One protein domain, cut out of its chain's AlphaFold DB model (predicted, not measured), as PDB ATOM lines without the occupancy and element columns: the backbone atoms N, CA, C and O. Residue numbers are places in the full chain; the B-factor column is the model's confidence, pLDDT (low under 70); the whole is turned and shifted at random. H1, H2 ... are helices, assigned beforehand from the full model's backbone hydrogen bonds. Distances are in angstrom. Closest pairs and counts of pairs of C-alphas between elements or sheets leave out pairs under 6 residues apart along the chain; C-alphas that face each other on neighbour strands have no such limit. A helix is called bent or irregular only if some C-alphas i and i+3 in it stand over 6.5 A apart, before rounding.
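Overview. This is residues 51 to 158 of the 196 residues of an uncharacterized protein of Limnothrix sp. CACIAM 69d (UniProt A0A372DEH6). Three long helices, H2, H3 and H4, lie side by side in a loose, bent row with H3 in the middle, each running opposite to the one before. H4 packs closely along H3, while H2, kinked near residue 88, meets H3 with fewer contacts; the short helix H1 lies past the start of H2, off to the side of the last turns of H3 and apart from the three long helices. The printed part has 108 residues with four named helices, in the order H1, H2, H3, H4, and no named strand; the class is all helix. The whole is only just loose, close to compact, with a radius of gyration of the C-alphas of 15.9 A, and its outline is elongated, 46 by 28 by 18 A.

Along the chain. The printed part begins at His 51. H1 takes residues 57 to 62, with C-alpha 57 at (155.856, 154.362, 216.818), and measures 8.7 A from first to last C-alpha. H2, residues 74 to 94, measures 29.4 A; it has a kink of 48 degrees near residue 88 and is irregular, with C-alphas 87 and 90 7.3 A apart. H3, residues 97 to 128, is the longest helix at 44.5 A and begins at C-alpha 97 (140.133, 136.626, 180.611). H3 is neither bent nor irregular, but only just: C-alphas 114 and 117 are 6.2 A apart. H4, residues 133 to 158, measures 37.0 A and ends at C-alpha 158 (147.332, 126.510, 189.104).

Arrangement. H1 is apart from H2, from H3 and from H4. H2 and H3 form a helical hairpin over a tight link of 2 residues. They touch, with 7 pairs of C-alphas within 8 A, the closest being those of Val 74 and Leu 115, 6.2 A apart. Their lines stand at a shallow tilt of 9 degrees, opposite ways, though the line of H2 is a rough one. H3 and H4 form a second helical hairpin, over a tight link of 4 residues. They touch, with 51 pairs within 8 A; the closest C-alphas are those of Ala 106 and Gly 149, 4.2 A apart. Their tilt is a shallow 15 degrees, opposite ways. H2 and H4 are apart. In H1 and H4 every O i to N i+4 pair is within hydrogen-bond range; in H2 14 of 17 are, and in H3 26 of 28.

Size, cuts and confidence. The two C-alphas farthest apart in the domain are those of Trp 62 and Pro 96, 47.9 A. The printed part has no cut. The link from H1 to H2, 11 residues, is long. The mean pLDDT of the printed part is 88.1; it is under 70 at residues 55 to 64 and 66 to 68, and the mean of H1 is 67.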
ATOM      1  N   HIS A  51     157.954 144.213 207.604       82.69
ATOM      2  CA  HIS A  51     157.001 145.312 207.723       82.69
ATOM      3  C   HIS A  51     156.600 145.604 209.182       82.69
ATOM      4  O   HIS A  51     156.433 146.776 209.527       82.69
ATOM      5  N   GLU A  52     156.581 144.602 210.071       79.06
ATOM      6  CA  GLU A  52     156.356 144.817 211.508       79.06
ATOM      7  C   GLU A  52     157.533 145.540 212.180       79.06
ATOM      8  O   GLU A  52     157.331 146.404 213.031       79.06
ATOM      9  N   ILE A  53     158.777 145.264 211.770       76.12
ATOM     10  CA  ILE A  53     159.967 145.977 212.282       76.12
ATOM     11  C   ILE A  53     159.900 147.476 211.936       76.12
ATOM     12  O   ILE A  53     160.437 148.324 212.652       76.12
ATOM     13  N   LEU A  54     159.226 147.813 210.836       70.44
ATOM     14  CA  LEU A  54     159.031 149.184 210.367       70.44
ATOM     15  C   LEU A  54     157.833 149.887 211.026       70.44
ATOM     16  O   LEU A  54     157.577 151.063 210.738       70.44
ATOM     17  N   ILE A  55     157.148 149.220 211.960       68.38
ATOM     18  CA  ILE A  55     156.222 149.835 212.914       68.38
ATOM     19  C   ILE A  55     157.077 150.544 213.971       68.38
ATOM     20  O   ILE A  55     157.337 150.038 215.059       68.38
ATOM     21  N   LEU A  56     157.587 151.727 213.618       68.56
ATOM     22  CA  LEU A  56     158.389 152.582 214.495       68.56
ATOM     23  C   LEU A  56     157.493 153.676 215.102       68.56
ATOM     24  O   LEU A  56     157.425 154.787 214.558       68.56
ATOM     25  N   PRO A  57     156.805 153.415 216.234       65.81
ATOM     26  CA  PRO A  57     155.856 154.362 216.818       65.81
ATOM     27  C   PRO A  57     156.511 155.688 217.214       65.81
ATOM     28  O   PRO A  57     155.859 156.733 217.161       65.81
ATOM     29  N   ASP A  58     157.794 155.666 217.573       66.88
ATOM     30  CA  ASP A  58     158.541 156.859 217.972       66.88
ATOM     31  C   ASP A  58     158.913 157.737 216.772       66.88
ATOM     32  O   ASP A  58     158.830 158.964 216.855       66.88
ATOM     33  N   LEU A  59     159.225 157.125 215.625       66.06
ATOM     34  CA  LEU A  59     159.502 157.853 214.387       66.06
ATOM     35  C   LEU A  59     158.225 158.488 213.822       66.06
ATOM     36  O   LEU A  59     158.252 159.639 213.395       66.06
ATOM     37  N   ALA A  60     157.092 157.781 213.886       65.81
ATOM     38  CA  ALA A  60     155.800 158.318 213.459       65.81
ATOM     39  C   ALA A  60     155.345 159.508 214.322       65.81
ATOM     40  O   ALA A  60     154.844 160.502 213.792       65.81
ATOM     41  N   LYS A  61     155.570 159.437 215.643       66.94
ATOM     42  CA  LYS A  61     155.322 160.554 216.568       66.94
ATOM     43  C   LYS A  61     156.231 161.747 216.281       66.94
ATOM     44  O   LYS A  61     155.748 162.874 216.263       66.94
ATOM     45  N   TRP A  62     157.521 161.512 216.032       68.38
ATOM     46  CA  TRP A  62     158.473 162.578 215.707       68.38
ATOM     47  C   TRP A  62     158.159 163.258 214.365       68.38
ATOM     48  O   TRP A  62     158.267 164.474 214.247       68.38
ATOM     49  N   ALA A  63     157.699 162.487 213.375       66.25
ATOM     50  CA  ALA A  63     157.307 162.984 212.058       66.25
ATOM     51  C   ALA A  63     155.910 163.642 212.018       66.25
ATOM     52  O   ALA A  63     155.506 164.135 210.965       66.25
ATOM     53  N   GLY A  64     155.160 163.646 213.128       69.75
ATOM     54  CA  GLY A  64     153.813 164.226 213.196       69.75
ATOM     55  C   GLY A  64     152.802 163.546 212.266       69.75
ATOM     56  O   GLY A  64     151.868 164.196 211.794       69.75
ATOM     57  N   LEU A  65     153.002 162.261 211.957       72.12
ATOM     58  CA  LEU A  65     152.144 161.540 211.021       72.12
ATOM     59  C   LEU A  65     150.753 161.289 211.631       72.12
ATOM     60  O   LEU A  65     150.649 160.965 212.819       72.12
ATOM     61  N   PRO A  66     149.673 161.413 210.837       69.62
ATOM     62  CA  PRO A  66     148.326 161.101 211.303       69.62
ATOM     63  C   PRO A  66     148.212 159.614 211.677       69.62
ATOM     64  O   PRO A  66     148.937 158.783 211.136       69.62
ATOM     65  N   GLY A  67     147.283 159.264 212.577       66.81
ATOM     66  CA  GLY A  67     147.176 157.913 213.158       66.81
ATOM     67  C   GLY A  67     147.119 156.768 212.137       66.81
ATOM     68  O   GLY A  67     147.710 155.720 212.365       66.81
ATOM     69  N   PHE A  68     146.516 156.991 210.967       68.94
ATOM     70  CA  PHE A  68     146.454 156.003 209.881       68.94
ATOM     71  C   PHE A  68     147.788 155.776 209.134       68.94
ATOM     72  O   PHE A  68     147.897 154.820 208.376       68.94
ATOM     73  N   LEU A  69     148.800 156.633 209.331       70.00
ATOM     74  CA  LEU A  69     150.166 156.501 208.787       70.00
ATOM     75  C   LEU A  69     151.212 156.230 209.875       70.00
ATOM     76  O   LEU A  69     152.407 156.393 209.633       70.00
ATOM     77  N   LYS A  70     150.796 155.811 211.078       71.19
ATOM     78  CA  LYS A  70     151.747 155.359 212.110       71.19
ATOM     79  C   LYS A  70     152.643 154.223 211.611       71.19
ATOM     80  O   LYS A  70     153.796 154.117 212.021       71.19
ATOM     81  N   GLN A  71     152.099 153.441 210.690       75.06
ATOM     82  CA  GLN A  71     152.758 152.358 209.986       75.06
ATOM     83  C   GLN A  71     153.508 152.949 208.802       75.06
ATOM     84  O   GLN A  71     152.978 153.107 207.703       75.06
ATOM     85  N   ILE A  72     154.755 153.348 209.045       80.31
ATOM     86  CA  ILE A  72     155.558 154.099 208.071       80.31
ATOM     87  C   ILE A  72     155.735 153.309 206.769       80.31
ATOM     88  O   ILE A  72     155.812 153.907 205.695       80.31
ATOM     89  N   TRP A  73     155.736 151.977 206.848       84.25
ATOM     90  CA  TRP A  73     155.866 151.083 205.700       84.25
ATOM     91  C   TRP A  73     154.680 151.157 204.713       84.25
ATOM     92  O   TRP A  73     154.854 150.848 203.532       84.25
ATOM     93  N   VAL A  74     153.517 151.674 205.131       86.75
ATOM     94  CA  VAL A  74     152.347 151.872 204.252       86.75
ATOM     95  C   VAL A  74     152.674 152.814 203.091       86.75
ATOM     96  O   VAL A  74     152.199 152.610 201.975       86.75
ATOM     97  N   ILE A  75     153.524 153.823 203.306       86.81
ATOM     98  CA  ILE A  75     153.922 154.775 202.258       86.81
ATOM     99  C   ILE A  75     154.726 154.084 201.139       86.81
ATOM    100  O   ILE A  75     154.292 154.143 199.983       86.81
ATOM    101  N   PRO A  76     155.869 153.414 201.412       89.75
ATOM    102  CA  PRO A  76     156.593 152.687 200.376       89.75
ATOM    103  C   PRO A  76     155.757 151.556 199.768       89.75
ATOM    104  O   PRO A  76     155.848 151.346 198.559       89.75
ATOM    105  N   ALA A  77     154.892 150.888 200.540       90.44
ATOM    106  CA  ALA A  77     153.981 149.882 200.000       90.44
ATOM    107  C   ALA A  77     152.967 150.474 199.011       90.44
ATOM    108  O   ALA A  77     152.811 149.948 197.909       90.44
ATOM    109  N   ALA A  78     152.333 151.606 199.332       92.19
ATOM    110  CA  ALA A  78     151.399 152.288 198.434       92.19
ATOM    111  C   ALA A  78     152.079 152.736 197.130       92.19
ATOM    112  O   ALA A  78     151.522 152.566 196.041       92.19
ATOM    113  N   ILE A  79     153.312 153.245 197.220       94.44
ATOM    114  CA  ILE A  79     154.125 153.596 196.048       94.44
ATOM    115  C   ILE A  79     154.432 152.344 195.215       94.44
ATOM    116  O   ILE A  79     154.265 152.367 193.994       94.44
ATOM    117  N   ALA A  80     154.839 151.244 195.854       93.88
ATOM    118  CA  ALA A  80     155.139 149.984 195.177       93.88
ATOM    119  C   ALA A  80     153.903 149.395 194.477       93.88
ATOM    120  O   ALA A  80     154.006 148.955 193.330       93.88
ATOM    121  N   VAL A  81     152.728 149.445 195.114       94.75
ATOM    122  CA  VAL A  81     151.448 149.020 194.524       94.75
ATOM    123  C   VAL A  81     151.081 149.902 193.331       94.75
ATOM    124  O   VAL A  81     150.747 149.373 192.270       94.75
ATOM    125  N   GLY A  82     151.193 151.228 193.454       96.50
ATOM    126  CA  GLY A  82     150.917 152.162 192.359       96.50
ATOM    127  C   GLY A  82     151.848 151.955 191.162       96.50
ATOM    128  O   GLY A  82     151.394 151.848 190.018       96.50
ATOM    129  N   TRP A  83     153.151 151.813 191.421       96.81
ATOM    130  CA  TRP A  83     154.139 151.480 190.398       96.81
ATOM    131  C   TRP A  83     153.857 150.119 189.760       96.81
ATOM    132  O   TRP A  83     153.896 149.998 188.535       96.81
ATOM    133  N   GLY A  84     153.532 149.105 190.564       95.00
ATOM    134  CA  GLY A  84     153.190 147.768 190.094       95.00
ATOM    135  C   GLY A  84     151.962 147.789 189.187       95.00
ATOM    136  O   GLY A  84     152.014 147.270 188.071       95.00
ATOM    137  N   ALA A  85     150.887 148.458 189.606       94.81
ATOM    138  CA  ALA A  85     149.680 148.625 188.806       94.81
ATOM    139  C   ALA A  85     150.004 149.254 187.444       94.81
ATOM    140  O   ALA A  85     149.632 148.697 186.415       94.81
ATOM    141  N   TRP A  86     150.776 150.345 187.416       96.81
ATOM    142  CA  TRP A  86     151.205 150.992 186.174       96.81
ATOM    143  C   TRP A  86     152.093 150.084 185.301       96.81
ATOM    144  O   TRP A  86     151.818 149.889 184.114       96.81
ATOM    145  N   ARG A  87     153.135 149.481 185.886       96.12
ATOM    146  CA  ARG A  87     154.142 148.677 185.176       96.12
ATOM    147  C   ARG A  87     153.583 147.367 184.626       96.12
ATOM    148  O   ARG A  87     154.023 146.918 183.560       96.12
ATOM    149  N   PHE A  88     152.655 146.739 185.346       94.94
ATOM    150  CA  PHE A  88     152.040 145.468 184.966       94.94
ATOM    151  C   PHE A  88     150.708 145.636 184.231       94.94
ATOM    152  O   PHE A  88     150.211 144.649 183.695       94.94
ATOM    153  N   TRP A  89     150.153 146.847 184.105       95.31
ATOM    154  CA  TRP A  89     148.892 147.070 183.387       95.31
ATOM    155  C   TRP A  89     148.871 146.502 181.956       95.31
ATOM    156  O   TRP A  89     147.931 145.771 181.616       95.31
ATOM    157  N   PRO A  90     149.890 146.740 181.098       94.94
ATOM    158  CA  PRO A  90     149.881 146.208 179.734       94.94
ATOM    159  C   PRO A  90     149.966 144.678 179.706       94.94
ATOM    160  O   PRO A  90     149.311 144.032 178.888       94.94
ATOM    161  N   PHE A  91     150.752 144.107 180.621       94.56
ATOM    162  CA  PHE A  91     150.903 142.667 180.804       94.56
ATOM    163  C   PHE A  91     149.580 142.026 181.243       94.56
ATOM    164  O   PHE A  91     149.097 141.091 180.609       94.56
ATOM    165  N   TRP A  92     148.946 142.593 182.268       94.62
ATOM    166  CA  TRP A  92     147.683 142.119 182.826       94.62
ATOM    167  C   TRP A  92     146.559 142.106 181.784       94.62
ATOM    168  O   TRP A  92     145.793 141.145 181.703       94.62
ATOM    169  N   ARG A  93     146.493 143.127 180.919       94.44
ATOM    170  CA  ARG A  93     145.500 143.191 179.833       94.44
ATOM    171  C   ARG A  93     145.634 142.058 178.814       94.44
ATOM    172  O   ARG A  93     144.622 141.708 178.206       94.44
ATOM    173  N   GLN A  94     146.834 141.504 178.644       93.12
ATOM    174  CA  GLN A  94     147.125 140.407 177.714       93.12
ATOM    175  C   GLN A  94     146.896 139.017 178.309       93.12
ATOM    176  O   GLN A  94     146.889 138.036 177.568       93.12
ATOM    177  N   LEU A  95     146.664 138.916 179.620       92.31
ATOM    178  CA  LEU A  95     146.343 137.643 180.254       92.31
ATOM    179  C   LEU A  95     144.993 137.095 179.760       92.31
ATOM    180  O   LEU A  95     144.073 137.873 179.475       92.31
ATOM    181  N   PRO A  96     144.818 135.759 179.734       92.00
ATOM    182  CA  PRO A  96     143.529 135.144 179.441       92.00
ATOM    183  C   PRO A  96     142.421 135.705 180.351       92.00
ATOM    184  O   PRO A  96     142.662 135.863 181.553       92.00
ATOM    185  N   PRO A  97     141.189 135.943 179.852       91.25
ATOM    186  CA  PRO A  97     140.133 136.626 180.611       91.25
ATOM    187  C   PRO A  97     139.855 136.026 181.996       91.25
ATOM    188  O   PRO A  97     139.654 136.762 182.961       91.25
ATOM    189  N   LYS A  98     139.906 134.690 182.109       92.12
ATOM    190  CA  LYS A  98     139.715 133.973 183.379       92.12
ATOM    191  C   LYS A  98     140.828 134.270 184.386       92.12
ATOM    192  O   LYS A  98     140.531 134.515 185.549       92.12
ATOM    193  N   LEU A  99     142.090 134.258 183.950       93.88
ATOM    194  CA  LEU A  99     143.223 134.564 184.823       93.88
ATOM    195  C   LEU A  99     143.222 136.040 185.213       93.88
ATOM    196  O   LEU A  99     143.403 136.359 186.379       93.88
ATOM    197  N   ARG A 100     142.936 136.918 184.250       94.88
ATOM    198  CA  ARG A 100     142.868 138.366 184.433       94.88
ATOM    199  C   ARG A 100     141.874 138.784 185.523       94.88
ATOM    200  O   ARG A 100     142.217 139.577 186.394       94.88
ATOM    201  N   GLY A 101     140.652 138.247 185.485       95.69
ATOM    202  CA  GLY A 101     139.628 138.556 186.491       95.69
ATOM    203  C   GLY A 101     139.984 138.021 187.881       95.69
ATOM    204  O   GLY A 101     139.852 138.735 188.870       95.69
ATOM    205  N   ARG A 102     140.498 136.787 187.953       95.81
ATOM    206  CA  ARG A 102     140.896 136.161 189.223       95.81
ATOM    207  C   ARG A 102     142.100 136.849 189.856       95.81
ATOM    208  O   ARG A 102     142.098 137.047 191.063       95.81
ATOM    209  N   SER A 103     143.099 137.232 189.059       95.00
ATOM    210  CA  SER A 103     144.280 137.941 189.555       95.00
ATOM    211  C   SER A 103     143.950 139.348 190.038       95.00
ATOM    212  O   SER A 103     144.513 139.776 191.038       95.00
ATOM    213  N   LEU A 104     143.008 140.041 189.388       96.25
ATOM    214  CA  LEU A 104     142.538 141.343 189.862       96.25
ATOM    215  C   LEU A 104     141.805 141.220 191.198       96.25
ATOM    216  O   LEU A 104     142.139 141.939 192.129       96.25
ATOM    217  N   LEU A 105     140.855 140.286 191.310       97.31
ATOM    218  CA  LEU A 105     140.133 140.059 192.564       97.31
ATOM    219  C   LEU A 105     141.091 139.674 193.700       97.31
ATOM    220  O   LEU A 105     140.995 140.218 194.795       97.31
ATOM    221  N   ALA A 106     142.041 138.782 193.419       97.25
ATOM    222  CA  ALA A 106     143.063 138.380 194.374       97.25
ATOM    223  C   ALA A 106     143.945 139.552 194.822       97.25
ATOM    224  O   ALA A 106     144.168 139.726 196.015       97.25
ATOM    225  N   GLY A 107     144.402 140.374 193.873       95.56
ATOM    226  CA  GLY A 107     145.192 141.567 194.163       95.56
ATOM    227  C   GLY A 107     144.418 142.593 194.986       95.56
ATOM    228  O   GLY A 107     144.964 143.127 195.941       95.56
ATOM    229  N   CYS A 108     143.141 142.832 194.670       96.38
ATOM    230  CA  CYS A 108     142.290 143.726 195.453       96.38
ATOM    231  C   CYS A 108     142.122 143.234 196.893       96.38
ATOM    232  O   CYS A 108     142.291 144.034 197.804       96.38
ATOM    233  N   LEU A 109     141.838 141.941 197.095       96.62
ATOM    234  CA  LEU A 109     141.715 141.353 198.432       96.62
ATOM    235  C   LEU A 109     143.018 141.493 199.223       96.62
ATOM    236  O   LEU A 109     142.998 142.047 200.319       96.62
ATOM    237  N   TYR A 110     144.144 141.078 198.633       95.50
ATOM    238  CA  TYR A 110     145.451 141.137 199.283       95.50
ATOM    239  C   TYR A 110     145.853 142.572 199.645       95.50
ATOM    240  O   TYR A 110     146.156 142.846 200.796       95.50
ATOM    241  N   VAL A 111     145.777 143.512 198.696       95.56
ATOM    242  CA  VAL A 111     146.131 144.924 198.940       95.56
ATOM    243  C   VAL A 111     145.175 145.577 199.939       95.56
ATOM    244  O   VAL A 111     145.602 146.416 200.726       95.56
ATOM    245  N   SER A 112     143.887 145.217 199.928       93.88
ATOM    246  CA  SER A 112     142.941 145.738 200.919       93.88
ATOM    247  C   SER A 112     143.227 145.232 202.332       93.88
ATOM    248  O   SER A 112     143.091 146.015 203.262       93.88
ATOM    249  N   GLY A 113     143.670 143.980 202.493       92.25
ATOM    250  CA  GLY A 113     144.214 143.495 203.762       92.25
ATOM    251  C   GLY A 113     145.471 144.282 204.121       92.25
ATOM    252  O   GLY A 113     145.420 145.157 204.974       92.25
ATOM    253  N   ALA A 114     146.537 144.092 203.350       90.25
ATOM    254  CA  ALA A 114     147.871 144.594 203.666       90.25
ATOM    255  C   ALA A 114     147.981 146.111 203.856       90.25
ATOM    256  O   ALA A 114     148.742 146.574 204.694       90.25
ATOM    257  N   LEU A 115     147.281 146.923 203.052       91.12
ATOM    258  CA  LEU A 115     147.395 148.384 203.148       91.12
ATOM    259  C   LEU A 115     146.222 149.003 203.902       91.12
ATOM    260  O   LEU A 115     146.434 149.837 204.778       91.12
ATOM    261  N   LEU A 116     144.979 148.667 203.535       91.12
ATOM    262  CA  LEU A 116     143.830 149.365 204.121       91.12
ATOM    263  C   LEU A 116     143.582 148.923 205.561       91.12
ATOM    264  O   LEU A 116     143.280 149.783 206.387       91.12
ATOM    265  N   MET A 117     143.718 147.631 205.878       91.94
ATOM    266  CA  MET A 117     143.529 147.178 207.257       91.94
ATOM    267  C   MET A 117     144.655 147.651 208.171       91.94
ATOM    268  O   MET A 117     144.342 148.111 209.264       91.94
ATOM    269  N   GLU A 118     145.894 147.732 207.688       88.56
ATOM    270  CA  GLU A 118     146.995 148.354 208.441       88.56
ATOM    271  C   GLU A 118     146.748 149.839 208.724       88.56
ATOM    272  O   GLU A 118     146.965 150.320 209.837       88.56
ATOM    273  N   MET A 119     146.201 150.590 207.763       89.69
ATOM    274  CA  MET A 119     145.793 151.980 208.008       89.69
ATOM    275  C   MET A 119     144.675 152.075 209.059       89.69
ATOM    276  O   MET A 119     144.689 152.979 209.901       89.69
ATOM    277  N   VAL A 120     143.705 151.156 209.026       90.50
ATOM    278  CA  VAL A 120     142.601 151.090 209.998       90.50
ATOM    279  C   VAL A 120     143.112 150.692 211.387       90.50
ATOM    280  O   VAL A 120     142.756 151.339 212.373       90.50
ATOM    281  N   GLY A 121     143.977 149.682 211.479       87.31
ATOM    282  CA  GLY A 121     144.624 149.235 212.711       87.31
ATOM    283  C   GLY A 121     145.536 150.309 213.302       87.31
ATOM    284  O   GLY A 121     145.492 150.573 214.506       87.31
ATOM    285  N   GLY A 122     146.291 151.017 212.459       85.62
ATOM    286  CA  GLY A 122     147.096 152.177 212.839       85.62
ATOM    287  C   GLY A 122     146.249 153.306 213.430       85.62
ATOM    288  O   GLY A 122     146.542 153.793 214.524       85.62
ATOM    289  N   ALA A 123     145.154 153.674 212.756       86.19
ATOM    290  CA  ALA A 123     144.227 154.695 213.245       86.19
ATOM    291  C   ALA A 123     143.583 154.293 214.578       86.19
ATOM    292  O   ALA A 123     143.553 155.087 215.513       86.19
ATOM    293  N   TYR A 124     143.127 153.045 214.696       87.19
ATOM    294  CA  TYR A 124     142.501 152.542 215.916       87.19
ATOM    295  C   TYR A 124     143.491 152.467 217.092       87.19
ATOM    296  O   TYR A 124     143.195 152.906 218.206       87.19
ATOM    297  N   SER A 125     144.700 151.953 216.847       84.44
ATOM    298  CA  SER A 125     145.741 151.834 217.874       84.44
ATOM    299  C   SER A 125     146.310 153.179 218.325       84.44
ATOM    300  O   SER A 125     146.910 153.258 219.401       84.44
ATOM    301  N   ALA A 126     146.130 154.246 217.538       80.06
ATOM    302  CA  ALA A 126     146.515 155.595 217.933       80.06
ATOM    303  C   ALA A 126     145.736 156.087 219.158       80.06
ATOM    304  O   ALA A 126     146.354 156.687 220.038       80.06
ATOM    305  N   ASP A 127     144.448 155.754 219.238       81.94
ATOM    306  CA  ASP A 127     143.550 156.229 220.292       81.94
ATOM    307  C   ASP A 127     143.360 155.196 221.411       81.94
ATOM    308  O   ASP A 127     143.323 155.553 222.586       81.94
ATOM    309  N   GLN A 128     143.253 153.909 221.057       83.62
ATOM    310  CA  GLN A 128     142.855 152.834 221.983       83.62
ATOM    311  C   GLN A 128     144.001 151.880 222.362       83.62
ATOM    312  O   GLN A 128     143.817 150.955 223.158       83.62
ATOM    313  N   GLY A 129     145.189 152.073 221.780       82.06
ATOM    314  CA  GLY A 129     146.312 151.147 221.910       82.06
ATOM    315  C   GLY A 129     146.074 149.796 221.219       82.06
ATOM    316  O   GLY A 129     145.044 149.557 220.591       82.06
ATOM    317  N   GLN A 130     147.060 148.903 221.324       84.19
ATOM    318  CA  GLN A 130     147.054 147.590 220.653       84.19
ATOM    319  C   GLN A 130     146.590 146.440 221.564       84.19
ATOM    320  O   GLN A 130     146.212 145.376 221.086       84.19
ATOM    321  N   GLN A 131     146.595 146.631 222.889       86.00
ATOM    322  CA  GLN A 131     146.280 145.577 223.862       86.00
ATOM    323  C   GLN A 131     144.778 145.487 224.157       86.00
ATOM    324  O   GLN A 131     144.337 145.649 225.293       86.00
ATOM    325  N   ASN A 132     143.972 145.260 223.122       90.81
ATOM    326  CA  ASN A 132     142.533 145.075 223.273       90.81
ATOM    327  C   ASN A 132     141.966 144.110 222.221       90.81
ATOM    328  O   ASN A 132     142.560 143.876 221.168       90.81
ATOM    329  N   LEU A 133     140.792 143.550 222.529       93.25
ATOM    330  CA  LEU A 133     140.124 142.559 221.682       93.25
ATOM    331  C   LEU A 133     139.821 143.103 220.280       93.25
ATOM    332  O   LEU A 133     139.942 142.379 219.301       93.25
ATOM    333  N   THR A 134     139.440 144.374 220.176       92.25
ATOM    334  CA  THR A 134     139.091 144.995 218.895       92.25
ATOM    335  C   THR A 134     140.289 145.064 217.956       92.25
ATOM    336  O   THR A 134     140.155 144.700 216.794       92.25
ATOM    337  N   TYR A 135     141.461 145.474 218.452       89.44
ATOM    338  CA  TYR A 135     142.691 145.484 217.661       89.44
ATOM    339  C   TYR A 135     143.044 144.069 217.187       89.44
ATOM    340  O   TYR A 135     143.289 143.870 216.003       89.44
ATOM    341  N   ALA A 136     142.941 143.070 218.072       91.75
ATOM    342  CA  ALA A 136     143.156 141.674 217.695       91.75
ATOM    343  C   ALA A 136     142.187 141.199 216.594       91.75
ATOM    344  O   ALA A 136     142.593 140.490 215.678       91.75
ATOM    345  N   LEU A 137     140.912 141.605 216.643       94.31
ATOM    346  CA  LEU A 137     139.937 141.285 215.593       94.31
ATOM    347  C   LEU A 137     140.257 141.980 214.263       94.31
ATOM    348  O   LEU A 137     140.073 141.366 213.215       94.31
ATOM    349  N   LEU A 138     140.740 143.227 214.291       92.88
ATOM    350  CA  LEU A 138     141.182 143.936 213.086       92.88
ATOM    351  C   LEU A 138     142.355 143.207 212.422       92.88
ATOM    352  O   LEU A 138     142.281 142.937 211.226       92.88
ATOM    353  N   THR A 139     143.356 142.795 213.205       90.94
ATOM    354  CA  THR A 139     144.484 141.985 212.717       90.94
ATOM    355  C   THR A 139     144.018 140.643 212.148       90.94
ATOM    356  O   THR A 139     144.476 140.225 211.095       90.94
ATOM    357  N   VAL A 140     143.046 139.969 212.773       93.56
ATOM    358  CA  VAL A 140     142.495 138.721 212.208       93.56
ATOM    359  C   VAL A 140     141.830 138.958 210.849       93.56
ATOM    360  O   VAL A 140     141.974 138.137 209.945       93.56
ATOM    361  N   VAL A 141     141.087 140.055 210.687       94.94
ATOM    362  CA  VAL A 141     140.444 140.390 209.406       94.94
ATOM    363  C   VAL A 141     141.484 140.690 208.326       94.94
ATOM    364  O   VAL A 141     141.319 140.235 207.194       94.94
ATOM    365  N   GLU A 142     142.538 141.418 208.680       93.31
ATOM    366  CA  GLU A 142     143.689 141.700 207.822       93.31
ATOM    367  C   GLU A 142     144.343 140.413 207.309       93.31
ATOM    368  O   GLU A 142     144.324 140.147 206.105       93.31
ATOM    369  N   GLU A 143     144.784 139.558 208.230       92.56
ATOM    370  CA  GLU A 143     145.438 138.276 207.948       92.56
ATOM    371  C   GLU A 143     144.571 137.366 207.069       92.56
ATOM    372  O   GLU A 143     145.018 136.783 206.076       92.56
ATOM    373  N   VAL A 144     143.274 137.271 207.380       94.88
ATOM    374  CA  VAL A 144     142.332 136.474 206.586       94.88
ATOM    375  C   VAL A 144     142.179 137.045 205.177       94.88
ATOM    376  O   VAL A 144     142.142 136.274 204.214       94.88
ATOM    377  N   ALA A 145     142.097 138.368 205.018       95.38
ATOM    378  CA  ALA A 145     141.994 138.997 203.702       95.38
ATOM    379  C   ALA A 145     143.244 138.731 202.848       95.38
ATOM    380  O   ALA A 145     143.121 138.378 201.668       95.38
ATOM    381  N   GLU A 146     144.433 138.809 203.445       94.19
ATOM    382  CA  GLU A 146     145.696 138.499 202.779       94.19
ATOM    383  C   GLU A 146     145.808 137.030 202.369       94.19
ATOM    384  O   GLU A 146     146.132 136.712 201.215       94.19
ATOM    385  N   MET A 147     145.481 136.115 203.284       95.38
ATOM    386  CA  MET A 147     145.474 134.678 203.017       95.38
ATOM    387  C   MET A 147     144.478 134.323 201.910       95.38
ATOM    388  O   MET A 147     144.807 133.540 201.012       95.38
ATOM    389  N   LEU A 148     143.273 134.901 201.929       96.50
ATOM    390  CA  LEU A 148     142.248 134.676 200.905       96.50
ATOM    391  C   LEU A 148     142.680 135.219 199.543       96.50
ATOM    392  O   LEU A 148     142.562 134.508 198.540       96.50
ATOM    393  N   GLY A 149     143.214 136.442 199.498       96.88
ATOM    394  CA  GLY A 149     143.750 137.039 198.277       96.88
ATOM    395  C   GLY A 149     144.858 136.176 197.675       96.88
ATOM    396  O   GLY A 149     144.791 135.789 196.504       96.88
ATOM    397  N   THR A 150     145.830 135.772 198.490       96.56
ATOM    398  CA  THR A 150     146.960 134.949 198.038       96.56
ATOM    399  C   THR A 150     146.517 133.551 197.607       96.56
ATOM    400  O   THR A 150     146.949 133.060 196.563       96.56
ATOM    401  N   THR A 151     145.601 132.917 198.343       97.25
ATOM    402  CA  THR A 151     145.049 131.599 197.983       97.25
ATOM    403  C   THR A 151     144.300 131.656 196.653       97.25
ATOM    404  O   THR A 151     144.484 130.788 195.795       97.25
ATOM    405  N   LEU A 152     143.490 132.698 196.439       97.25
ATOM    406  CA  LEU A 152     142.787 132.913 195.176       97.25
ATOM    407  C   LEU A 152     143.771 133.090 194.015       97.25
ATOM    408  O   LEU A 152     143.547 132.543 192.929       97.25
ATOM    409  N   PHE A 153     144.865 133.821 194.237       97.62
ATOM    410  CA  PHE A 153     145.900 133.999 193.226       97.62
ATOM    411  C   PHE A 153     146.625 132.692 192.903       97.62
ATOM    412  O   PHE A 153     146.744 132.335 191.731       97.62
ATOM    413  N   LEU A 154     147.031 131.938 193.929       97.06
ATOM    414  CA  LEU A 154     147.666 130.631 193.778       97.06
ATOM    415  C   LEU A 154     146.781 129.684 192.962       97.06
ATOM    416  O   LEU A 154     147.227 129.090 191.980       97.06
ATOM    417  N   TRP A 155     145.499 129.599 193.321       96.38
ATOM    418  CA  TRP A 155     144.515 128.817 192.582       96.38
ATOM    419  C   TRP A 155     144.381 129.284 191.128       96.38
ATOM    420  O   TRP A 155     144.332 128.461 190.211       96.38
ATOM    421  N   ALA A 156     144.367 130.595 190.880       95.81
ATOM    422  CA  ALA A 156     144.292 131.134 189.527       95.81
ATOM    423  C   ALA A 156     145.501 130.721 188.668       95.81
ATOM    424  O   ALA A 156     145.311 130.351 187.506       95.81
ATOM    425  N   LEU A 157     146.709 130.735 189.241       95.25
ATOM    426  CA  LEU A 157     147.940 130.281 188.585       95.25
ATOM    427  C   LEU A 157     147.917 128.772 188.313       95.25
ATOM    428  O   LEU A 157     148.244 128.353 187.204       95.25
ATOM    429  N   LEU A 158     147.467 127.961 189.274       94.56
ATOM    430  CA  LEU A 158     147.332 126.510 189.104       94.56
ATOM    431  C   LEU A 158     146.346 126.155 187.988       94.56
ATOM    432  O   LEU A 158     146.653 125.329 187.131       94.56
TER     433      LEU A 158